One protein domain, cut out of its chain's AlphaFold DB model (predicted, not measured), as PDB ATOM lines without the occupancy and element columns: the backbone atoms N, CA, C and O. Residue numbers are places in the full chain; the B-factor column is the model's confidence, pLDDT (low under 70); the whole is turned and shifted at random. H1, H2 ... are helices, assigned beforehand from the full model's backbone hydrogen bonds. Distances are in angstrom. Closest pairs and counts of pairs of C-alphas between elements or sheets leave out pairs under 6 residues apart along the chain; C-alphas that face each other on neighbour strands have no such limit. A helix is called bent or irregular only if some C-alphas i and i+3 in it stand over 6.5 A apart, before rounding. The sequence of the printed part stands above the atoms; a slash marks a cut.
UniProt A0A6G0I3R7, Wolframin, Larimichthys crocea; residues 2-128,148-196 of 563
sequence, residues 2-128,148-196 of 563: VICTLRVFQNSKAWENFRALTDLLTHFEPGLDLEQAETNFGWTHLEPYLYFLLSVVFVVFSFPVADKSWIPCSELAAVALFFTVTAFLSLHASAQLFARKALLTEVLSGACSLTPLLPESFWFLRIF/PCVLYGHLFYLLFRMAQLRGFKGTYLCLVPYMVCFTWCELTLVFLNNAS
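AT A GLANCE: This is residues 2 to 128 and 148 to 196 of the 563 residues of the protein "Wolframin" of Larimichthys crocea (UniProt A0A6G0I3R7). The model is a long up-and-down bundle of six helices, H1, H3, H4, H5, H7 and H8, each running against the one before it, with H8 in the middle and H3, H4, H5 and H7 packed on it. H1 meets H3 near its first residues and runs on toward one end of the long axis, where H2 folds back beside it; short, irregular H6 folds back at the opposite end. The printed part has 176 residues with eight named helices, H1 to H8 in chain order, and no named strand: it is all helix. It is only just loose, close to compact, with a radius of gyration of the C-alphas of 18.9 A, and elongated, spanning 66 by 34 by 21 A.

IN THESE COORDINATES: H1, residues 2 to 28, begins with C-alpha 2 at (56.263, 101.024, 25.385) and is 39.8 A long. H2 is residues 34 to 44, and H3, residues 47 to 65, is 28.3 A long. H4 is residues 73 to 89, 24.2 A. H5, residues 96 to 117, is 31.4 A long and only just irregular: C-alphas 113 and 116 are 6.9 A apart. H6, residues 120 to 128, is irregular, with C-alphas 121 and 124 8.7 A apart. H7, residues 148 to 164, is 24.4 A long. H8, residues 170 to 193, is 32.7 A long, has a kink of 26 degrees near residue 177, is only just irregular with C-alphas 173 and 176 6.8 A apart, and ends with C-alpha 193 at (54.104, 80.195, 26.107).

HOW THE PARTS SIT: H8 is the hub. It touches H4 opposite ways at a shallow tilt of 23 degrees, the closest C-alphas, of Ala 77 and Thr 188, 4.8 A apart. H5 touches H8 the same way, at Gly 110 and Leu 189, 6.3 A between C-alphas. H7 and H8 form a helical hairpin, closest at the C-alphas of Ala 163 and Thr 171, 4.4 A. Residues 49 to 56 of H3 touch H8, the C-alphas of Tyr 49 and Val 176 7.4 A apart. H1 touches H3 with residues 4 to 8 alone, closest at the C-alphas of Cys 4 and Phe 52, 5.4 A. H2 is close to but not clearly touching H1, the C-alphas of Thr 22 and Leu 34 7.4 A apart. H5 and H6 form a helical hairpin at a steep tilt of 44 degrees, closest at the C-alphas of Thr 115 and Arg 126, 5.0 A. Every O i to N i+4 pair is within hydrogen-bond range in H2, H4 and H7, against 21 of 23 in H1, 13 of 15 in H3, 16 of 18 in H5, 16 of 20 in H8 and 2 of 5 in H6, which has 3 of 6 O i to N i+3 pairs within range.

THE WHOLE: The C-alphas farthest apart, of Glu 29 and Glu 120, are 66.6 A apart. Residues 129 to 147 are not printed, and C-alphas 128 and 148 stand 7.6 A apart across the cut. Of the links printed whole, none is long. Mean pLDDT of the printed part is 84.4, with residues 93 to 95 under 70.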
ATOM      1  N   VAL A   2      56.934 100.463  26.591       87.56
ATOM      2  CA  VAL A   2      56.263 101.024  25.385       87.56
ATOM      3  C   VAL A   2      56.590 102.501  25.101       87.56
ATOM      4  O   VAL A   2      56.896 102.881  23.980       87.56
ATOM      5  N   ILE A   3      56.577 103.369  26.115       85.81
ATOM      6  CA  ILE A   3      56.903 104.792  25.904       85.81
ATOM      7  C   ILE A   3      58.364 104.962  25.447       85.81
ATOM      8  O   ILE A   3      58.656 105.800  24.595       85.81
ATOM      9  N   CYS A   4      59.283 104.156  25.986       85.25
ATOM     10  CA  CYS A   4      60.696 104.199  25.612       85.25
ATOM     11  C   CYS A   4      60.897 103.758  24.156       85.25
ATOM     12  O   CYS A   4      61.697 104.363  23.452       85.25
ATOM     13  N   THR A   5      60.137 102.771  23.676       88.31
ATOM     14  CA  THR A   5      60.250 102.275  22.292       88.31
ATOM     15  C   THR A   5      59.686 103.263  21.292       88.31
ATOM     16  O   THR A   5      60.311 103.520  20.269       88.31
ATOM     17  N   LEU A   6      58.571 103.915  21.625       87.06
ATOM     18  CA  LEU A   6      58.041 105.010  20.813       87.06
ATOM     19  C   LEU A   6      59.042 106.168  20.701       87.06
ATOM     20  O   LEU A   6      59.187 106.746  19.627       87.06
ATOM     21  N   ARG A   7      59.777 106.484  21.776       85.44
ATOM     22  CA  ARG A   7      60.874 107.467  21.724       85.44
ATOM     23  C   ARG A   7      62.041 107.000  20.858       85.44
ATOM     24  O   ARG A   7      62.592 107.805  20.117       85.44
ATOM     25  N   VAL A   8      62.389 105.715  20.908       85.06
ATOM     26  CA  VAL A   8      63.394 105.130  20.008       85.06
ATOM     27  C   VAL A   8      62.976 105.294  18.541       85.06
ATOM     28  O   VAL A   8      63.793 105.723  17.733       85.06
ATOM     29  N   PHE A   9      61.704 105.071  18.198       84.75
ATOM     30  CA  PHE A   9      61.199 105.276  16.830       84.75
ATOM     31  C   PHE A   9      61.158 106.751  16.412       84.75
ATOM     32  O   PHE A   9      61.389 107.090  15.253       84.75
ATOM     33  N   GLN A  10      60.885 107.659  17.349       84.69
ATOM     34  CA  GLN A  10      61.004 109.093  17.079       84.69
ATOM     35  C   GLN A  10      62.453 109.473  16.759       84.69
ATOM     36  O   GLN A  10      62.691 110.220  15.810       84.69
ATOM     37  N   ASN A  11      63.414 108.911  17.495       81.38
ATOM     38  CA  ASN A  11      64.836 109.140  17.259       81.38
ATOM     39  C   ASN A  11      65.319 108.512  15.949       81.38
ATOM     40  O   ASN A  11      66.104 109.140  15.245       81.38
ATOM     41  N   SER A  12      64.831 107.323  15.575       81.00
ATOM     42  CA  SER A  12      65.190 106.710  14.290       81.00
ATOM     43  C   SER A  12      64.705 107.563  13.116       81.00
ATOM     44  O   SER A  12      65.454 107.809  12.177       81.00
ATOM     45  N   LYS A  13      63.495 108.126  13.206       83.19
ATOM     46  CA  LYS A  13      62.992 109.074  12.204       83.19
ATOM     47  C   LYS A  13      63.781 110.388  12.185       83.19
ATOM     48  O   LYS A  13      64.023 110.955  11.122       83.19
ATOM     49  N   ALA A  14      64.194 110.890  13.350       83.06
ATOM     50  CA  ALA A  14      65.070 112.059  13.427       83.06
ATOM     51  C   ALA A  14      66.431 111.787  12.765       83.06
ATOM     52  O   ALA A  14      66.964 112.667  12.093       83.06
ATOM     53  N   TRP A  15      66.946 110.561  12.890       81.94
ATOM     54  CA  TRP A  15      68.163 110.110  12.222       81.94
ATOM     55  C   TRP A  15      68.028 110.092  10.698       81.94
ATOM     56  O   TRP A  15      68.930 110.550  10.002       81.94
ATOM     57  N   GLU A  16      66.905 109.612  10.160       82.94
ATOM     58  CA  GLU A  16      66.641 109.655   8.714       82.94
ATOM     59  C   GLU A  16      66.650 111.092   8.178       82.94
ATOM     60  O   GLU A  16      67.283 111.371   7.160       82.94
ATOM     61  N   ASN A  17      66.017 112.021   8.900       86.06
ATOM     62  CA  ASN A  17      66.022 113.439   8.540       86.06
ATOM     63  C   ASN A  17      67.425 114.053   8.631       86.06
ATOM     64  O   ASN A  17      67.812 114.827   7.757       86.06
ATOM     65  N   PHE A  18      68.184 113.712   9.677       85.75
ATOM     66  CA  PHE A  18      69.571 114.143   9.832       85.75
ATOM     67  C   PHE A  18      70.423 113.655   8.660       85.75
ATOM     68  O   PHE A  18      71.146 114.450   8.073       85.75
ATOM     69  N   ARG A  19      70.264 112.390   8.258       82.75
ATOM     70  CA  ARG A  19      70.988 111.814   7.124       82.75
ATOM     71  C   ARG A  19      70.635 112.494   5.802       82.75
ATOM     72  O   ARG A  19      71.528 112.846   5.043       82.75
ATOM     73  N   ALA A  20      69.348 112.727   5.548       86.62
ATOM     74  CA  ALA A  20      68.909 113.462   4.363       86.62
ATOM     75  C   ALA A  20      69.494 114.887   4.332       86.62
ATOM     76  O   ALA A  20      69.893 115.375   3.277       86.62
ATOM     77  N   LEU A  21      69.587 115.543   5.493       88.38
ATOM     78  CA  LEU A  21      70.205 116.858   5.625       88.38
ATOM     79  C   LEU A  21      71.724 116.808   5.397       88.38
ATOM     80  O   LEU A  21      72.247 117.663   4.687       88.38
ATOM     81  N   THR A  22      72.434 115.832   5.966       86.25
ATOM     82  CA  THR A  22      73.882 115.684   5.761       86.25
ATOM     83  C   THR A  22      74.215 115.321   4.320       86.25
ATOM     84  O   THR A  22      75.147 115.890   3.765       86.25
ATOM     85  N   ASP A  23      73.426 114.457   3.678       86.56
ATOM     86  CA  ASP A  23      73.609 114.108   2.267       86.56
ATOM     87  C   ASP A  23      73.448 115.355   1.378       86.56
ATOM     88  O   ASP A  23      74.257 115.583   0.480       86.56
ATOM     89  N   LEU A  24      72.488 116.239   1.679       89.56
ATOM     90  CA  LEU A  24      72.372 117.535   1.001       89.56
ATOM     91  C   LEU A  24      73.568 118.453   1.292       89.56
ATOM     92  O   LEU A  24      74.122 119.036   0.366       89.56
ATOM     93  N   LEU A  25      73.987 118.574   2.554       88.19
ATOM     94  CA  LEU A  25      75.106 119.435   2.961       88.19
ATOM     95  C   LEU A  25      76.433 119.014   2.325       88.19
ATOM     96  O   LEU A  25      77.211 119.878   1.935       88.19
ATOM     97  N   THR A  26      76.676 117.714   2.149       86.69
ATOM     98  CA  THR A  26      77.907 117.213   1.508       86.69
ATOM     99  C   THR A  26      78.023 117.608   0.044       86.69
ATOM    100  O   THR A  26      79.132 117.730  -0.471       86.69
ATOM    101  N   HIS A  27      76.891 117.858  -0.621       88.75
ATOM    102  CA  HIS A  27      76.886 118.391  -1.977       88.75
ATOM    103  C   HIS A  27      77.370 119.848  -2.026       88.75
ATOM    104  O   HIS A  27      77.979 120.257  -3.012       88.75
ATOM    105  N   PHE A  28      77.122 120.625  -0.965       88.69
ATOM    106  CA  PHE A  28      77.538 122.025  -0.866       88.69
ATOM    107  C   PHE A  28      78.939 122.195  -0.265       88.69
ATOM    108  O   PHE A  28      79.664 123.098  -0.673       88.69
ATOM    109  N   GLU A  29      79.335 121.332   0.672       89.31
ATOM    110  CA  GLU A  29      80.620 121.415   1.366       89.31
ATOM    111  C   GLU A  29      81.274 120.024   1.487       89.31
ATOM    112  O   GLU A  29      81.049 119.297   2.459       89.31
ATOM    113  N   PRO A  30      82.111 119.624   0.509       80.25
ATOM    114  CA  PRO A  30      82.693 118.279   0.449       80.25
ATOM    115  C   PRO A  30      83.753 117.999   1.532       80.25
ATOM    116  O   PRO A  30      84.232 116.874   1.635       80.25
ATOM    117  N   GLY A  31      84.136 119.003   2.330       80.25
ATOM    118  CA  GLY A  31      85.082 118.877   3.447       80.25
ATOM    119  C   GLY A  31      84.438 118.610   4.813       80.25
ATOM    120  O   GLY A  31      85.149 118.604   5.815       80.25
ATOM    121  N   LEU A  32      83.112 118.434   4.882       82.00
ATOM    122  CA  LEU A  32      82.397 118.222   6.141       82.00
ATOM    123  C   LEU A  32      82.728 116.847   6.750       82.00
ATOM    124  O   LEU A  32      82.532 115.812   6.110       82.00
ATOM    125  N   ASP A  33      83.180 116.821   8.007       82.25
ATOM    126  CA  ASP A  33      83.451 115.576   8.739       82.25
ATOM    127  C   ASP A  33      82.145 114.904   9.198       82.25
ATOM    128  O   ASP A  33      81.622 115.125  10.297       82.25
ATOM    129  N   LEU A  34      81.597 114.080   8.307       80.44
ATOM    130  CA  LEU A  34      80.376 113.313   8.532       80.44
ATOM    131  C   LEU A  34      80.503 112.312   9.675       80.44
ATOM    132  O   LEU A  34      79.530 112.074  10.391       80.44
ATOM    133  N   GLU A  35      81.686 111.727   9.872       77.00
ATOM    134  CA  GLU A  35      81.867 110.705  10.900       77.00
ATOM    135  C   GLU A  35      81.763 111.312  12.301       77.00
ATOM    136  O   GLU A  35      81.144 110.729  13.201       77.00
ATOM    137  N   GLN A  36      82.314 112.511  12.488       82.12
ATOM    138  CA  GLN A  36      82.203 113.233  13.750       82.12
ATOM    139  C   GLN A  36      80.766 113.714  14.011       82.12
ATOM    140  O   GLN A  36      80.289 113.699  15.150       82.12
ATOM    141  N   ALA A  37      80.034 114.102  12.966       80.31
ATOM    142  CA  ALA A  37      78.640 114.513  13.093       80.31
ATOM    143  C   ALA A  37      77.714 113.331  13.455       80.31
ATOM    144  O   ALA A  37      76.909 113.448  14.383       80.31
ATOM    145  N   GLU A  38      77.870 112.172  12.798       81.25
ATOM    146  CA  GLU A  38      77.121 110.945  13.113       81.25
ATOM    147  C   GLU A  38      77.402 110.456  14.540       81.25
ATOM    148  O   GLU A  38      76.478 110.107  15.276       81.25
ATOM    149  N   THR A  39      78.666 110.452  14.972       79.56
ATOM    150  CA  THR A  39      79.024 110.000  16.328       79.56
ATOM    151  C   THR A  39      78.408 110.892  17.405       79.56
ATOM    152  O   THR A  39      77.771 110.380  18.328       79.56
ATOM    153  N   ASN A  40      78.510 112.215  17.268       82.31
ATOM    154  CA  ASN A  40      77.906 113.161  18.211       82.31
ATOM    155  C   ASN A  40      76.374 113.049  18.252       82.31
ATOM    156  O   ASN A  40      75.764 113.075  19.329       82.31
ATOM    157  N   PHE A  41      75.738 112.875  17.091       81.00
ATOM    158  CA  PHE A  41      74.294 112.674  17.015       81.00
ATOM    159  C   PHE A  41      73.868 111.331  17.651       81.00
ATOM    160  O   PHE A  41      72.868 111.277  18.365       81.00
ATOM    161  N   GLY A  42      74.671 110.269  17.506       75.19
ATOM    162  CA  GLY A  42      74.461 108.973  18.166       75.19
ATOM    163  C   GLY A  42      74.526 109.042  19.689       75.19
ATOM    164  O   GLY A  42      73.605 108.587  20.368       75.19
ATOM    165  N   TRP A  43      75.573 109.661  20.237       75.88
ATOM    166  CA  TRP A  43      75.746 109.797  21.687       75.88
ATOM    167  C   TRP A  43      74.620 110.594  22.350       75.88
ATOM    168  O   TRP A  43      74.136 110.216  23.417       75.88
ATOM    169  N   THR A  44      74.152 111.661  21.701       78.88
ATOM    170  CA  THR A  44      73.060 112.498  22.223       78.88
ATOM    171  C   THR A  44      71.702 111.790  22.222       78.88
ATOM    172  O   THR A  44      70.859 112.088  23.066       78.88
ATOM    173  N   HIS A  45      71.499 110.805  21.343       80.69
ATOM    174  CA  HIS A  45      70.230 110.082  21.200       80.69
ATOM    175  C   HIS A  45      70.242 108.671  21.815       80.69
ATOM    176  O   HIS A  45      69.278 107.924  21.633       80.69
ATOM    177  N   LEU A  46      71.280 108.313  22.587       80.44
ATOM    178  CA  LEU A  46      71.400 107.008  23.255       80.44
ATOM    179  C   LEU A  46      70.515 106.881  24.516       80.44
ATOM    180  O   LEU A  46      70.147 105.776  24.913       80.44
ATOM    181  N   GLU A  47      70.148 108.005  25.144       82.81
ATOM    182  CA  GLU A  47      69.406 108.055  26.419       82.81
ATOM    183  C   GLU A  47      68.143 107.153  26.440       82.81
ATOM    184  O   GLU A  47      67.974 106.382  27.392       82.81
ATOM    185  N   PRO A  48      67.269 107.138  25.408       84.06
ATOM    186  CA  PRO A  48      66.070 106.297  25.416       84.06
ATOM    187  C   PRO A  48      66.352 104.792  25.388       84.06
ATOM    188  O   PRO A  48      65.544 104.028  25.914       84.06
ATOM    189  N   TYR A  49      67.485 104.362  24.821       84.19
ATOM    190  CA  TYR A  49      67.881 102.951  24.800       84.19
ATOM    191  C   TYR A  49      68.288 102.463  26.192       84.19
ATOM    192  O   TYR A  49      67.921 101.357  26.586       84.19
ATOM    193  N   LEU A  50      68.961 103.305  26.982       83.56
ATOM    194  CA  LEU A  50      69.271 102.992  28.382       83.56
ATOM    195  C   LEU A  50      67.993 102.840  29.215       83.56
ATOM    196  O   LEU A  50      67.841 101.867  29.954       83.56
ATOM    197  N   TYR A  51      67.030 103.753  29.056       84.31
ATOM    198  CA  TYR A  51      65.733 103.633  29.734       84.31
ATOM    199  C   TYR A  51      64.916 102.443  29.259       84.31
ATOM    200  O   TYR A  51      64.157 101.867  30.040       84.31
ATOM    201  N   PHE A  52      65.052 102.071  27.991       88.69
ATOM    202  CA  PHE A  52      64.453 100.857  27.477       88.69
ATOM    203  C   PHE A  52      65.025  99.622  28.182       88.69
ATOM    204  O   PHE A  52      64.243  98.885  28.779       88.69
ATOM    205  N   LEU A  53      66.353  99.456  28.208       87.06
ATOM    206  CA  LEU A  53      67.026  98.325  28.862       87.06
ATOM    207  C   LEU A  53      66.663  98.213  30.345       87.06
ATOM    208  O   LEU A  53      66.274  97.145  30.808       87.06
ATOM    209  N   LEU A  54      66.690  99.327  31.080       84.31
ATOM    210  CA  LEU A  54      66.275  99.331  32.482       84.31
ATOM    211  C   LEU A  54      64.796  98.940  32.641       84.31
ATOM    212  O   LEU A  54      64.437  98.217  33.566       84.31
ATOM    213  N   SER A  55      63.929  99.365  31.718       87.69
ATOM    214  CA  SER A  55      62.523  98.952  31.739       87.69
ATOM    215  C   SER A  55      62.315  97.469  31.425       87.69
ATOM    216  O   SER A  55      61.375  96.888  31.960       87.69
ATOM    217  N   VAL A  56      63.181  96.855  30.611       88.94
ATOM    218  CA  VAL A  56      63.153  95.410  30.335       88.94
ATOM    219  C   VAL A  56      63.454  94.631  31.608       88.94
ATOM    220  O   VAL A  56      62.693  93.732  31.943       88.94
ATOM    221  N   VAL A  57      64.479  95.032  32.368       86.31
ATOM    222  CA  VAL A  57      64.805  94.414  33.665       86.31
ATOM    223  C   VAL A  57      63.571  94.387  34.573       86.31
ATOM    224  O   VAL A  57      63.190  93.329  35.061       86.31
ATOM    225  N   PHE A  58      62.869  95.513  34.732       84.38
ATOM    226  CA  PHE A  58      61.651  95.544  35.551       84.38
ATOM    227  C   PHE A  58      60.550  94.604  35.043       84.38
ATOM    228  O   PHE A  58      59.912  93.929  35.849       84.38
ATOM    229  N   VAL A  59      60.311  94.537  33.731       87.62
ATOM    230  CA  VAL A  59      59.297  93.635  33.158       87.62
ATOM    231  C   VAL A  59      59.670  92.172  33.405       87.62
ATOM    232  O   VAL A  59      58.835  91.410  33.883       87.62
ATOM    233  N   VAL A  60      60.926  91.800  33.159       88.19
ATOM    234  CA  VAL A  60      61.418  90.425  33.315       88.19
ATOM    235  C   VAL A  60      61.334  89.958  34.770       88.19
ATOM    236  O   VAL A  60      60.861  88.857  35.019       88.19
ATOM    237  N   PHE A  61      61.705  90.797  35.743       84.69
ATOM    238  CA  PHE A  61      61.619  90.436  37.165       84.69
ATOM    239  C   PHE A  61      60.195  90.485  37.730       84.69
ATOM    240  O   PHE A  61      59.872  89.719  38.633       84.69
ATOM    241  N   SER A  62      59.330  91.371  37.226       85.12
ATOM    242  CA  SER A  62      57.947  91.485  37.719       85.12
ATOM    243  C   SER A  62      57.024  90.388  37.190       85.12
ATOM    244  O   SER A  62      56.104  89.983  37.897       85.12
ATOM    245  N   PHE A  63      57.275  89.881  35.981       86.12
ATOM    246  CA  PHE A  63      56.462  88.838  35.356       86.12
ATOM    247  C   PHE A  63      56.321  87.542  36.188       86.12
ATOM    248  O   PHE A  63      55.184  87.118  36.385       86.12
ATOM    249  N   PRO A  64      57.393  86.920  36.725       85.00
ATOM    250  CA  PRO A  64      57.288  85.705  37.545       85.00
ATOM    251  C   PRO A  64      56.713  85.952  38.949       85.00
ATOM    252  O   PRO A  64      56.213  85.022  39.575       85.00
ATOM    253  N   VAL A  65      56.778  87.191  39.449       82.50
ATOM    254  CA  VAL A  65      56.237  87.576  40.766       82.50
ATOM    255  C   VAL A  65      54.721  87.777  40.708       82.50
ATOM    256  O   VAL A  65      54.025  87.600  41.705       82.50
ATOM    257  N   ALA A  66      54.204  88.180  39.551       82.38
ATOM    258  CA  ALA A  66      52.798  88.480  39.371       82.38
ATOM    259  C   ALA A  66      51.962  87.218  39.109       82.38
ATOM    260  O   ALA A  66      52.373  86.289  38.416       82.38
ATOM    261  N   ASP A  67      50.740  87.211  39.643       80.06
ATOM    262  CA  ASP A  67      49.793  86.124  39.420       80.06
ATOM    263  C   ASP A  67      49.360  86.089  37.943       80.06
ATOM    264  O   ASP A  67      48.747  87.027  37.421       80.06
ATOM    265  N   LYS A  68      49.671  84.975  37.272       78.81
ATOM    266  CA  LYS A  68      49.397  84.757  35.846       78.81
ATOM    267  C   LYS A  68      47.906  84.813  35.510       78.81
ATOM    268  O   LYS A  68      47.568  85.094  34.365       78.81
ATOM    269  N   SER A  69      47.013  84.584  36.477       76.88
ATOM    270  CA  SER A  69      45.561  84.639  36.256       76.88
ATOM    271  C   SER A  69      45.045  86.047  35.926       76.88
ATOM    272  O   SER A  69      44.036  86.187  35.233       76.88
ATOM    273  N   TRP A  70      45.754  87.089  36.368       81.44
ATOM    274  CA  TRP A  70      45.381  88.489  36.142       81.44
ATOM    275  C   TRP A  70      46.040  89.103  34.907       81.44
ATOM    276  O   TRP A  70      45.605  90.157  34.439       81.44
ATOM    277  N   ILE A  71      47.090  88.476  34.374       85.62
ATOM    278  CA  ILE A  71      47.866  89.027  33.263       85.62
ATOM    279  C   ILE A  71      47.242  88.585  31.932       85.62
ATOM    280  O   ILE A  71      47.205  87.390  31.635       85.62
ATOM    281  N   PRO A  72      46.803  89.518  31.067       88.06
ATOM    282  CA  PRO A  72      46.305  89.182  29.737       88.06
ATOM    283  C   PRO A  72      47.472  88.869  28.783       88.06
ATOM    284  O   PRO A  72      47.785  89.651  27.884       88.06
ATOM    285  N   CYS A  73      48.122  87.712  28.967       89.31
ATOM    286  CA  CYS A  73      49.299  87.288  28.195       89.31
ATOM    287  C   CYS A  73      49.050  87.306  26.680       89.31
ATOM    288  O   CYS A  73      49.916  87.718  25.919       89.31
ATOM    289  N   SER A  74      47.850  86.933  26.231       90.75
ATOM    290  CA  SER A  74      47.506  86.902  24.806       90.75
ATOM    291  C   SER A  74      47.442  88.299  24.168       90.75
ATOM    292  O   SER A  74      47.838  88.469  23.016       90.75
ATOM    293  N   GLU A  75      46.974  89.311  24.907       89.44
ATOM    294  CA  GLU A  75      46.917  90.702  24.423       89.44
ATOM    295  C   GLU A  75      48.319  91.318  24.425       89.44
ATOM    296  O   GLU A  75      48.712  91.996  23.476       89.44
ATOM    297  N   LEU A  76      49.100  91.038  25.475       91.06
ATOM    298  CA  LEU A  76      50.483  91.493  25.593       91.06
ATOM    299  C   LEU A  76      51.393  90.855  24.537       91.06
ATOM    300  O   LEU A  76      52.255  91.550  24.008       91.06
ATOM    301  N   ALA A  77      51.167  89.588  24.170       92.06
ATOM    302  CA  ALA A  77      51.867  88.932  23.067       92.06
ATOM    303  C   ALA A  77      51.625  89.654  21.732       92.06
ATOM    304  O   ALA A  77      52.569  89.881  20.980       92.06
ATOM    305  N   ALA A  78      50.385  90.072  21.451       90.06
ATOM    306  CA  ALA A  78      50.063  90.824  20.235       90.06
ATOM    307  C   ALA A  78      50.740  92.206  20.216       90.06
ATOM    308  O   ALA A  78      51.296  92.615  19.196       90.06
ATOM    309  N   VAL A  79      50.744  92.908  21.355       91.06
ATOM    310  CA  VAL A  79      51.450  94.190  21.507       91.06
ATOM    311  C   VAL A  79      52.960  94.010  21.332       91.06
ATOM    312  O   VAL A  79      53.592  94.801  20.632       91.06
ATOM    313  N   ALA A  80      53.538  92.966  21.928       93.75
ATOM    314  CA  ALA A  80      54.955  92.656  21.798       93.75
ATOM    315  C   ALA A  80      55.323  92.347  20.341       93.75
ATOM    316  O   ALA A  80      56.242  92.965  19.812       93.75
ATOM    317  N   LEU A  81      54.526  91.525  19.652       92.25
ATOM    318  CA  LEU A  81      54.702  91.218  18.233       92.25
ATOM    319  C   LEU A  81      54.640  92.480  17.358       92.25
ATOM    320  O   LEU A  81      55.474  92.663  16.471       92.25
ATOM    321  N   PHE A  82      53.687  93.379  17.623       91.62
ATOM    322  CA  PHE A  82      53.595  94.667  16.931       91.62
ATOM    323  C   PHE A  82      54.872  95.500  17.112       91.62
ATOM    324  O   PHE A  82      55.399  96.050  16.139       91.62
ATOM    325  N   PHE A  83      55.406  95.574  18.335       92.38
ATOM    326  CA  PHE A  83      56.658  96.283  18.599       92.38
ATOM    327  C   PHE A  83      57.882  95.593  17.992       92.38
ATOM    328  O   PHE A  83      58.766  96.295  17.512       92.38
ATOM    329  N   THR A  84      57.916  94.261  17.909       92.69
ATOM    330  CA  THR A  84      58.965  93.516  17.195       92.69
ATOM    331  C   THR A  84      58.988  93.878  15.712       92.69
ATOM    332  O   THR A  84      60.036  94.251  15.183       92.69
ATOM    333  N   VAL A  85      57.827  93.822  15.044       90.69
ATOM    334  CA  VAL A  85      57.703  94.119  13.607       90.69
ATOM    335  C   VAL A  85      58.046  95.580  13.323       90.69
ATOM    336  O   VAL A  85      58.836  95.867  12.425       90.69
ATOM    337  N   THR A  86      57.498  96.514  14.100       88.62
ATOM    338  CA  THR A  86      57.791  97.945  13.918       88.62
ATOM    339  C   THR A  86      59.246  98.283  14.235       88.62
ATOM    340  O   THR A  86      59.853  99.055  13.493       88.62
ATOM    341  N   ALA A  87      59.848  97.655  15.252       88.81
ATOM    342  CA  ALA A  87      61.270  97.813  15.541       88.81
ATOM    343  C   ALA A  87      62.133  97.303  14.388       88.81
ATOM    344  O   ALA A  87      63.017  98.030  13.944       88.81
ATOM    345  N   PHE A  88      61.833  96.125  13.837       87.94
ATOM    346  CA  PHE A  88      62.541  95.590  12.675       87.94
ATOM    347  C   PHE A  88      62.456  96.518  11.454       87.94
ATOM    348  O   PHE A  88      63.463  96.756  10.792       87.94
ATOM    349  N   LEU A  89      61.280  97.089  11.176       85.06
ATOM    350  CA  LEU A  89      61.102  98.027  10.060       85.06
ATOM    351  C   LEU A  89      61.826  99.362  10.288       85.06
ATOM    352  O   LEU A  89      62.238  99.996   9.324       85.06
ATOM    353  N   SER A  90      62.011  99.767  11.547       83.38
ATOM    354  CA  SER A  90      62.760 100.978  11.909       83.38
ATOM    355  C   SER A  90      64.286 100.815  11.848       83.38
ATOM    356  O   SER A  90      65.009 101.797  12.026       83.38
ATOM    357  N   LEU A  91      64.801  99.594  11.631       80.56
ATOM    358  CA  LEU A  91      66.241  99.350  11.577       80.56
ATOM    359  C   LEU A  91      66.880  99.896  10.296       80.56
ATOM    360  O   LEU A  91      66.356  99.790   9.184       80.56
ATOM    361  N   HIS A  92      68.100 100.396  10.468       71.44
ATOM    362  CA  HIS A  92      68.899 101.002   9.416       71.44
ATOM    363  C   HIS A  92      69.217 100.043   8.252       71.44
ATOM    364  O   HIS A  92      69.625  98.899   8.470       71.44
ATOM    365  N   ALA A  93      69.147 100.540   7.009       68.06
ATOM    366  CA  ALA A  93      69.342  99.768   5.773       68.06
ATOM    367  C   ALA A  93      70.655  98.961   5.721       68.06
ATOM    368  O   ALA A  93      70.667  97.819   5.267       68.06
ATOM    369  N   SER A  94      71.763  99.500   6.246       61.19
ATOM    370  CA  SER A  94      73.053  98.783   6.269       61.19
ATOM    371  C   SER A  94      73.084  97.590   7.230       61.19
ATOM    372  O   SER A  94      73.930  96.710   7.084       61.19
ATOM    373  N   ALA A  95      72.194  97.564   8.224       68.38
ATOM    374  CA  ALA A  95      72.070  96.481   9.193       68.38
ATOM    375  C   ALA A  95      71.005  95.456   8.783       68.38
ATOM    376  O   ALA A  95      71.019  94.341   9.299       68.38
ATOM    377  N   GLN A  96      70.114  95.794   7.842       74.44
ATOM    378  CA  GLN A  96      68.936  94.987   7.508       74.44
ATOM    379  C   GLN A  96      69.269  93.553   7.088       74.44
ATOM    380  O   GLN A  96      68.527  92.645   7.442       74.44
ATOM    381  N   LEU A  97      70.385  93.301   6.390       82.50
ATOM    382  CA  LEU A  97      70.741  91.933   5.989       82.50
ATOM    383  C   LEU A  97      71.118  91.054   7.193       82.50
ATOM    384  O   LEU A  97      70.645  89.923   7.302       82.50
ATOM    385  N   PHE A  98      71.965  91.565   8.092       84.56
ATOM    386  CA  PHE A  98      72.373  90.839   9.296       84.56
ATOM    387  C   PHE A  98      71.224  90.745  10.300       84.56
ATOM    388  O   PHE A  98      70.975  89.662  10.819       84.56
ATOM    389  N   ALA A  99      70.470  91.830  10.483       85.50
ATOM    390  CA  ALA A  99      69.288  91.870  11.332       85.50
ATOM    391  C   ALA A  99      68.187  90.922  10.840       85.50
ATOM    392  O   ALA A  99      67.562  90.248  11.646       85.50
ATOM    393  N   ARG A 100      67.972  90.800   9.522       88.69
ATOM    394  CA  ARG A 100      67.008  89.844   8.954       88.69
ATOM    395  C   ARG A 100      67.418  88.403   9.228       88.69
ATOM    396  O   ARG A 100      66.567  87.588   9.565       88.69
ATOM    397  N   LYS A 101      68.706  88.079   9.069       89.38
ATOM    398  CA  LYS A 101      69.228  86.743   9.395       89.38
ATOM    399  C   LYS A 101      69.123  86.454  10.892       89.38
ATOM    400  O   LYS A 101      68.722  85.355  11.258       89.38
ATOM    401  N   ALA A 102      69.440  87.437  11.732       89.88
ATOM    402  CA  ALA A 102      69.350  87.329  13.182       89.88
ATOM    403  C   ALA A 102      67.897  87.101  13.628       89.88
ATOM    404  O   ALA A 102      67.623  86.084  14.257       89.88
ATOM    405  N   LEU A 103      66.957  87.929  13.161       89.81
ATOM    406  CA  LEU A 103      65.533  87.787  13.470       89.81
ATOM    407  C   LEU A 103      64.969  86.454  12.962       89.81
ATOM    408  O   LEU A 103      64.191  85.812  13.652       89.81
ATOM    409  N   LEU A 104      65.373  85.997  11.770       90.25
ATOM    410  CA  LEU A 104      64.946  84.691  11.255       90.25
ATOM    411  C   LEU A 104      65.456  83.539  12.132       90.25
ATOM    412  O   LEU A 104      64.723  82.586  12.379       90.25
ATOM    413  N   THR A 105      66.702  83.632  12.597       89.25
ATOM    414  CA  THR A 105      67.320  82.636  13.488       89.25
ATOM    415  C   THR A 105      66.617  82.607  14.841       89.25
ATOM    416  O   THR A 105      66.339  81.535  15.371       89.25
ATOM    417  N   GLU A 106      66.280  83.781  15.365       89.62
ATOM    418  CA  GLU A 106      65.550  83.967  16.615       89.62
ATOM    419  C   GLU A 106      64.122  83.419  16.526       89.62
ATOM    420  O   GLU A 106      63.732  82.596  17.345       89.62
ATOM    421  N   VAL A 107      63.373  83.762  15.473       89.50
ATOM    422  CA  VAL A 107      62.027  83.217  15.223       89.50
ATOM    423  C   VAL A 107      62.067  81.701  15.042       89.50
ATOM    424  O   VAL A 107      61.177  81.013  15.532       89.50
ATOM    425  N   LEU A 108      63.087  81.162  14.368       88.50
ATOM    426  CA  LEU A 108      63.240  79.717  14.207       88.50
ATOM    427  C   LEU A 108      63.537  79.032  15.548       88.50
ATOM    428  O   LEU A 108      62.928  78.011  15.853       88.50
ATOM    429  N   SER A 109      64.407  79.617  16.375       85.94
ATOM    430  CA  SER A 109      64.688  79.118  17.726       85.94
ATOM    431  C   SER A 109      63.456  79.197  18.633       85.94
ATOM    432  O   SER A 109      63.130  78.241  19.338       85.94
ATOM    433  N   GLY A 110      62.725  80.309  18.574       84.00
ATOM    434  CA  GLY A 110      61.460  80.488  19.272       84.00
ATOM    435  C   GLY A 110      60.408  79.479  18.826       84.00
ATOM    436  O   GLY A 110      59.766  78.849  19.664       84.00
ATOM    437  N   ALA A 111      60.285  79.235  17.518       84.31
ATOM    438  CA  ALA A 111      59.416  78.197  16.981       84.31
ATOM    439  C   ALA A 111      59.786  76.817  17.539       84.31
ATOM    440  O   ALA A 111      58.890  76.107  17.989       84.31
ATOM    441  N   CYS A 112      61.079  76.467  17.602       83.38
ATOM    442  CA  CYS A 112      61.547  75.238  18.247       83.38
ATOM    443  C   CYS A 112      61.104  75.153  19.718       83.38
ATOM    444  O   CYS A 112      60.607  74.107  20.129       83.38
ATOM    445  N   SER A 113      61.195  76.242  20.489       78.81
ATOM    446  CA  SER A 113      60.729  76.280  21.887       78.81
ATOM    447  C   SER A 113      59.210  76.102  22.053       78.81
ATOM    448  O   SER A 113      58.759  75.609  23.082       78.81
ATOM    449  N   LEU A 114      58.423  76.436  21.020       79.81
ATOM    450  CA  LEU A 114      56.964  76.277  20.993       79.81
ATOM    451  C   LEU A 114      56.503  74.898  20.491       79.81
ATOM    452  O   LEU A 114      55.357  74.512  20.716       79.81
ATOM    453  N   THR A 115      57.377  74.126  19.837       79.12
ATOM    454  CA  THR A 115      57.051  72.768  19.367       79.12
ATOM    455  C   THR A 115      56.541  71.787  20.436       79.12
ATOM    456  O   THR A 115      55.674  70.988  20.084       79.12
ATOM    457  N   PRO A 116      56.968  71.811  21.720       73.00
ATOM    458  CA  PRO A 116      56.367  70.956  22.746       73.00
ATOM    459  C   PRO A 116      54.903  71.290  23.077       73.00
ATOM    460  O   PRO A 116      54.235  70.437  23.652       73.00
ATOM    461  N   LEU A 117      54.384  72.472  22.709       72.12
ATOM    462  CA  LEU A 117      52.962  72.822  22.884       72.12
ATOM    463  C   LEU A 117      52.062  72.287  21.758       72.12
ATOM    464  O   LEU A 117      50.840  72.433  21.828       72.12
ATOM    465  N   LEU A 118      52.636  71.709  20.697       73.44
ATOM    466  CA  LEU A 118      51.867  71.182  19.572       73.44
ATOM    467  C   LEU A 118      51.170  69.854  19.932       73.44
ATOM    468  O   LEU A 118      51.702  69.074  20.725       73.44
ATOM    469  N   PRO A 119      50.007  69.557  19.314       75.38
ATOM    470  CA  PRO A 119      49.330  68.270  19.471       75.38
ATOM    471  C   PRO A 119      50.233  67.090  19.085       75.38
ATOM    472  O   PRO A 119      51.065  67.211  18.181       75.38
ATOM    473  N   GLU A 120      50.011  65.920  19.693       72.06
ATOM    474  CA  GLU A 120      50.833  64.717  19.458       72.06
ATOM    475  C   GLU A 120      50.893  64.262  17.989       72.06
ATOM    476  O   GLU A 120      51.848  63.599  17.585       72.06
ATOM    477  N   SER A 121      49.934  64.675  17.155       76.62
ATOM    478  CA  SER A 121      49.914  64.390  15.715       76.62
ATOM    479  C   SER A 121      51.109  64.966  14.939       76.62
ATOM    480  O   SER A 121      51.408  64.487  13.848       76.62
ATOM    481  N   PHE A 122      51.816  65.966  15.481       77.56
ATOM    482  CA  PHE A 122      52.957  66.631  14.838       77.56
ATOM    483  C   PHE A 122      54.316  66.238  15.446       77.56
ATOM    484  O   PHE A 122      55.197  67.077  15.638       77.56
ATOM    485  N   TRP A 123      54.517  64.948  15.732       76.31
ATOM    486  CA  TRP A 123      55.728  64.438  16.393       76.31
ATOM    487  C   TRP A 123      57.051  64.830  15.703       76.31
ATOM    488  O   TRP A 123      58.026  65.149  16.380       76.31
ATOM    489  N   PHE A 124      57.084  64.904  14.368       77.88
ATOM    490  CA  PHE A 124      58.281  65.301  13.613       77.88
ATOM    491  C   PHE A 124      58.733  66.745  13.895       77.88
ATOM    492  O   PHE A 124      59.930  67.019  13.885       77.88
ATOM    493  N   LEU A 125      57.804  67.666  14.187       76.50
ATOM    494  CA  LEU A 125      58.141  69.043  14.569       76.50
ATOM    495  C   LEU A 125      58.704  69.101  15.990       76.50
ATOM    496  O   LEU A 125      59.617  69.878  16.253       76.50
ATOM    497  N   ARG A 126      58.221  68.236  16.888       75.12
ATOM    498  CA  ARG A 126      58.664  68.178  18.287       75.12
ATOM    499  C   ARG A 126      60.147  67.834  18.422       75.12
ATOM    500  O   ARG A 126      60.791  68.354  19.321       75.12
ATOM    501  N   ILE A 127      60.707  67.043  17.500       76.62
ATOM    502  CA  ILE A 127      62.138  66.676  17.478       76.62
ATOM    503  C   ILE A 127      63.049  67.913  17.449       76.62
ATOM    504  O   ILE A 127      64.112  67.902  18.066       76.62
ATOM    505  N   PHE A 128      62.623  69.000  16.797       77.88
ATOM    506  CA  PHE A 128      63.409  70.234  16.711       77.88
ATOM    507  C   PHE A 128      63.488  71.013  18.032       77.88
ATOM    508  O   PHE A 128      64.406  71.813  18.206       77.88
ATOM    509  N   PRO A 148      68.133  74.262  19.155       83.81
ATOM    510  CA  PRO A 148      67.948  75.637  19.622       83.81
ATOM    511  C   PRO A 148      69.251  76.292  20.112       83.81
ATOM    512  O   PRO A 148      69.487  77.467  19.851       83.81
ATOM    513  N   CYS A 149      70.145  75.524  20.742       84.12
ATOM    514  CA  CYS A 149      71.452  76.000  21.210       84.12
ATOM    515  C   CYS A 149      72.375  76.396  20.043       84.12
ATOM    516  O   CYS A 149      73.006  77.453  20.078       84.12
ATOM    517  N   VAL A 150      72.395  75.612  18.957       85.88
ATOM    518  CA  VAL A 150      73.158  75.949  17.739       85.88
ATOM    519  C   VAL A 150      72.600  77.207  17.066       85.88
ATOM    520  O   VAL A 150      73.373  78.067  16.639       85.88
ATOM    521  N   LEU A 151      71.270  77.344  16.999       86.81
ATOM    522  CA  LEU A 151      70.615  78.543  16.466       86.81
ATOM    523  C   LEU A 151      70.964  79.783  17.298       86.81
ATOM    524  O   LEU A 151      71.350  80.805  16.736       86.81
ATOM    525  N   TYR A 152      70.931  79.684  18.626       85.81
ATOM    526  CA  TYR A 152      71.354  80.775  19.504       85.81
ATOM    527  C   TYR A 152      72.851  81.100  19.379       85.81
ATOM    528  O   TYR A 152      73.230  82.269  19.351       85.81
ATOM    529  N   GLY A 153      73.719  80.099  19.203       86.75
ATOM    530  CA  GLY A 153      75.132  80.322  18.878       86.75
ATOM    531  C   GLY A 153      75.318  81.077  17.555       86.75
ATOM    532  O   GLY A 153      76.130  82.003  17.465       86.75
ATOM    533  N   HIS A 154      74.520  80.746  16.534       89.62
ATOM    534  CA  HIS A 154      74.490  81.489  15.274       89.62
ATOM    535  C   HIS A 154      73.991  82.929  15.466       89.62
ATOM    536  O   HIS A 154      74.563  83.854  14.883       89.62
ATOM    537  N   LEU A 155      72.983  83.138  16.318       89.50
ATOM    538  CA  LEU A 155      72.497  84.465  16.688       89.50
ATOM    539  C   LEU A 155      73.612  85.301  17.332       89.50
ATOM    540  O   LEU A 155      73.894  86.394  16.844       89.50
ATOM    541  N   PHE A 156      74.319  84.776  18.340       88.69
ATOM    542  CA  PHE A 156      75.462  85.463  18.962       88.69
ATOM    543  C   PHE A 156      76.556  85.822  17.951       88.69
ATOM    544  O   PHE A 156      77.084  86.935  17.976       88.69
ATOM    545  N   TYR A 157      76.861  84.921  17.014       90.38
ATOM    546  CA  TYR A 157      77.793  85.209  15.926       90.38
ATOM    547  C   TYR A 157      77.321  86.382  15.046       90.38
ATOM    548  O   TYR A 157      78.118  87.261  14.705       90.38
ATOM    549  N   LEU A 158      76.032  86.437  14.696       89.06
ATOM    550  CA  LEU A 158      75.459  87.545  13.927       89.06
ATOM    551  C   LEU A 158      75.470  88.861  14.716       89.06
ATOM    552  O   LEU A 158      75.839  89.890  14.147       89.06
ATOM    553  N   LEU A 159      75.140  88.837  16.012       88.38
ATOM    554  CA  LEU A 159      75.234  90.000  16.903       88.38
ATOM    555  C   LEU A 159      76.669  90.542  16.949       88.38
ATOM    556  O   LEU A 159      76.894  91.742  16.789       88.38
ATOM    557  N   PHE A 160      77.656  89.655  17.086       88.31
ATOM    558  CA  PHE A 160      79.067  90.025  17.091       88.31
ATOM    559  C   PHE A 160      79.516  90.621  15.748       88.31
ATOM    560  O   PHE A 160      80.181  91.657  15.717       88.31
ATOM    561  N   ARG A 161      79.095  90.036  14.620       87.38
ATOM    562  CA  ARG A 161      79.354  90.602  13.285       87.38
ATOM    563  C   ARG A 161      78.722  91.980  13.111       87.38
ATOM    564  O   ARG A 161      79.370  92.854  12.542       87.38
ATOM    565  N   MET A 162      77.506  92.192  13.621       85.50
ATOM    566  CA  MET A 162      76.856  93.508  13.616       85.50
ATOM    567  C   MET A 162      77.624  94.528  14.458       85.50
ATOM    568  O   MET A 162      77.786  95.668  14.024       85.50
ATOM    569  N   ALA A 163      78.153  94.116  15.613       86.44
ATOM    570  CA  ALA A 163      78.989  94.964  16.454       86.44
ATOM    571  C   ALA A 163      80.276  95.388  15.731       86.44
ATOM    572  O   ALA A 163      80.617  96.565  15.743       86.44
ATOM    573  N   GLN A 164      80.953  94.457  15.054       86.44
ATOM    574  CA  GLN A 164      82.222  94.704  14.358       86.44
ATOM    575  C   GLN A 164      82.112  95.607  13.119       86.44
ATOM    576  O   GLN A 164      83.138  96.082  12.622       86.44
ATOM    577  N   LEU A 165      80.902  95.870  12.610       80.50
ATOM    578  CA  LEU A 165      80.709  96.750  11.457       80.50
ATOM    579  C   LEU A 165      81.344  98.126  11.706       80.50
ATOM    580  O   LEU A 165      81.160  98.733  12.762       80.50
ATOM    581  N   ARG A 166      82.085  98.619  10.703       74.69
ATOM    582  CA  ARG A 166      82.778  99.921  10.731       74.69
ATOM    583  C   ARG A 166      83.690 100.109  11.963       74.69
ATOM    584  O   ARG A 166      83.724 101.189  12.541       74.69
ATOM    585  N   GLY A 167      84.403  99.058  12.385       75.56
ATOM    586  CA  GLY A 167      85.380  99.138  13.481       75.56
ATOM    587  C   GLY A 167      84.735  99.373  14.850       75.56
ATOM    588  O   GLY A 167      85.059 100.345  15.522       75.56
ATOM    589  N   PHE A 168      83.789  98.515  15.248       81.25
ATOM    590  CA  PHE A 168      82.998  98.612  16.490       81.25
ATOM    591  C   PHE A 168      82.005  99.781  16.585       81.25
ATOM    592  O   PHE A 168      81.178  99.807  17.499       81.25
ATOM    593  N   LYS A 169      81.982 100.693  15.604       75.81
ATOM    594  CA  LYS A 169      80.948 101.738  15.506       75.81
ATOM    595  C   LYS A 169      79.538 101.147  15.298       75.81
ATOM    596  O   LYS A 169      78.547 101.748  15.700       75.81
ATOM    597  N   GLY A 170      79.432  99.930  14.756       76.88
ATOM    598  CA  GLY A 170      78.175  99.187  14.605       76.88
ATOM    599  C   GLY A 170      77.466  98.826  15.917       76.88
ATOM    600  O   GLY A 170      76.283  98.483  15.893       76.88
ATOM    601  N   THR A 171      78.137  98.942  17.065       80.25
ATOM    602  CA  THR A 171      77.540  98.694  18.388       80.25
ATOM    603  C   THR A 171      76.358  99.626  18.675       80.25
ATOM    604  O   THR A 171      75.243  99.161  18.893       80.25
ATOM    605  N   TYR A 172      76.556 100.940  18.619       77.38
ATOM    606  CA  TYR A 172      75.488 101.905  18.893       77.38
ATOM    607  C   TYR A 172      74.570 102.136  17.682       77.38
ATOM    608  O   TYR A 172      73.382 102.382  17.864       77.38
ATOM    609  N   LEU A 173      75.086 102.007  16.453       75.88
ATOM    610  CA  LEU A 173      74.321 102.239  15.216       75.88
ATOM    611  C   LEU A 173      73.391 101.080  14.826       75.88
ATOM    612  O   LEU A 173      72.324 101.317  14.266       75.88
ATOM    613  N   CYS A 174      73.796  99.831  15.079       79.94
ATOM    614  CA  CYS A 174      73.104  98.646  14.561       79.94
ATOM    615  C   CYS A 174      72.699  97.676  15.675       79.94
ATOM    616  O   CYS A 174      71.548  97.245  15.720       79.94
ATOM    617  N   LEU A 175      73.627  97.338  16.580       86.44
ATOM    618  CA  LEU A 175      73.390  96.337  17.622       86.44
ATOM    619  C   LEU A 175      72.382  96.832  18.667       86.44
ATOM    620  O   LEU A 175      71.402  96.142  18.922       86.44
ATOM    621  N   VAL A 176      72.576  98.018  19.249       86.50
ATOM    622  CA  VAL A 176      71.671  98.560  20.282       86.50
ATOM    623  C   VAL A 176      70.219  98.691  19.778       86.50
ATOM    624  O   VAL A 176      69.316  98.226  20.477       86.50
ATOM    625  N   PRO A 177      69.950  99.218  18.564       85.88
ATOM    626  CA  PRO A 177      68.610  99.173  17.974       85.88
ATOM    627  C   PRO A 177      68.077  97.753  17.755       85.88
ATOM    628  O   PRO A 177      66.901  97.503  18.015       85.88
ATOM    629  N   TYR A 178      68.927  96.810  17.331       88.25
ATOM    630  CA  TYR A 178      68.532  95.407  17.196       88.25
ATOM    631  C   TYR A 178      68.146  94.779  18.544       88.25
ATOM    632  O   TYR A 178      67.163  94.051  18.597       88.25
ATOM    633  N   MET A 179      68.830  95.112  19.647       89.38
ATOM    634  CA  MET A 179      68.486  94.603  20.985       89.38
ATOM    635  C   MET A 179      67.057  94.980  21.403       89.38
ATOM    636  O   MET A 179      66.400  94.225  22.120       89.38
ATOM    637  N   VAL A 180      66.535  96.120  20.933       91.06
ATOM    638  CA  VAL A 180      65.123  96.483  21.136       91.06
ATOM    639  C   VAL A 180      64.205  95.497  20.414       91.06
ATOM    640  O   VAL A 180      63.240  95.027  21.003       91.06
ATOM    641  N   CYS A 181      64.513  95.149  19.163       91.12
ATOM    642  CA  CYS A 181      63.753  94.158  18.399       91.12
ATOM    643  C   CYS A 181      63.833  92.761  19.042       91.12
ATOM    644  O   CYS A 181      62.791  92.160  19.291       91.12
ATOM    645  N   PHE A 182      65.043  92.317  19.399       91.25
ATOM    646  CA  PHE A 182      65.315  91.050  20.092       91.25
ATOM    647  C   PHE A 182      64.492  90.916  21.381       91.25
ATOM    648  O   PHE A 182      63.700  90.001  21.552       91.25
ATOM    649  N   THR A 183      64.579  91.900  22.279       92.75
ATOM    650  CA  THR A 183      63.854  91.843  23.563       92.75
ATOM    651  C   THR A 183      62.330  91.800  23.407       92.75
ATOM    652  O   THR A 183      61.664  91.124  24.189       92.75
ATOM    653  N   TRP A 184      61.750  92.490  22.417       94.19
ATOM    654  CA  TRP A 184      60.314  92.371  22.130       94.19
ATOM    655  C   TRP A 184      59.939  91.017  21.537       94.19
ATOM    656  O   TRP A 184      58.866  90.496  21.850       94.19
ATOM    657  N   CYS A 185      60.804  90.437  20.711       92.75
ATOM    658  CA  CYS A 185      60.602  89.112  20.144       92.75
ATOM    659  C   CYS A 185      60.663  88.034  21.240       92.75
ATOM    660  O   CYS A 185      59.709  87.269  21.374       92.75
ATOM    661  N   GLU A 186      61.661  88.071  22.122       91.56
ATOM    662  CA  GLU A 186      61.743  87.184  23.291       91.56
ATOM    663  C   GLU A 186      60.544  87.339  24.241       91.56
ATOM    664  O   GLU A 186      59.925  86.355  24.650       91.56
ATOM    665  N   LEU A 187      60.104  88.571  24.529       92.44
ATOM    666  CA  LEU A 187      58.877  88.783  25.310       92.44
ATOM    667  C   LEU A 187      57.631  88.231  24.611       92.44
ATOM    668  O   LEU A 187      56.731  87.721  25.277       92.44
ATOM    669  N   THR A 188      57.574  88.298  23.280       92.81
ATOM    670  CA  THR A 188      56.486  87.685  22.511       92.81
ATOM    671  C   THR A 188      56.462  86.175  22.749       92.81
ATOM    672  O   THR A 188      55.399  85.637  23.049       92.81
ATOM    673  N   LEU A 189      57.614  85.498  22.696       90.12
ATOM    674  CA  LEU A 189      57.720  84.057  22.955       90.12
ATOM    675  C   LEU A 189      57.297  83.696  24.385       90.12
ATOM    676  O   LEU A 189      56.484  82.792  24.580       90.12
ATOM    677  N   VAL A 190      57.768  84.450  25.383       89.94
ATOM    678  CA  VAL A 190      57.391  84.268  26.795       89.94
ATOM    679  C   VAL A 190      55.884  84.413  27.007       89.94
ATOM    680  O   VAL A 190      55.269  83.603  27.712       89.94
ATOM    681  N   PHE A 191      55.269  85.440  26.415       91.00
ATOM    682  CA  PHE A 191      53.830  85.659  26.542       91.00
ATOM    683  C   PHE A 191      53.022  84.601  25.792       91.00
ATOM    684  O   PHE A 191      52.004  84.160  26.320       91.00
ATOM    685  N   LEU A 192      53.484  84.149  24.621       89.06
ATOM    686  CA  LEU A 192      52.855  83.062  23.867       89.06
ATOM    687  C   LEU A 192      52.875  81.742  24.641       89.06
ATOM    688  O   LEU A 192      51.852  81.066  24.690       89.06
ATOM    689  N   ASN A 193      53.986  81.414  25.304       87.50
ATOM    690  CA  ASN A 193      54.104  80.195  26.107       87.50
ATOM    691  C   ASN A 193      53.111  80.159  27.290       87.50
ATOM    692  O   ASN A 193      52.665  79.096  27.706       87.50
ATOM    693  N   ASN A 194      52.733  81.325  27.828       86.75
ATOM    694  CA  ASN A 194      51.761  81.439  28.923       86.75
ATOM    695  C   ASN A 194      50.351  81.856  28.446       86.75
ATOM    696  O   ASN A 194      49.478  82.113  29.277       86.75
ATOM    697  N   ALA A 195      50.109  81.977  27.136       86.50
ATOM    698  CA  ALA A 195      48.822  82.404  26.595       86.50
ATOM    699  C   ALA A 195      47.870  81.220  26.389       86.50
ATOM    700  O   ALA A 195      48.264  80.128  25.987       86.50
ATOM    701  N   SER A 196      46.573  81.459  26.594       86.31
ATOM    702  CA  SER A 196      45.538  80.502  26.209       86.31
ATOM    703  C   SER A 196      45.178  80.659  24.729       86.31
ATOM    704  O   SER A 196      45.089  81.775  24.210       86.31
TER     705      SER A 196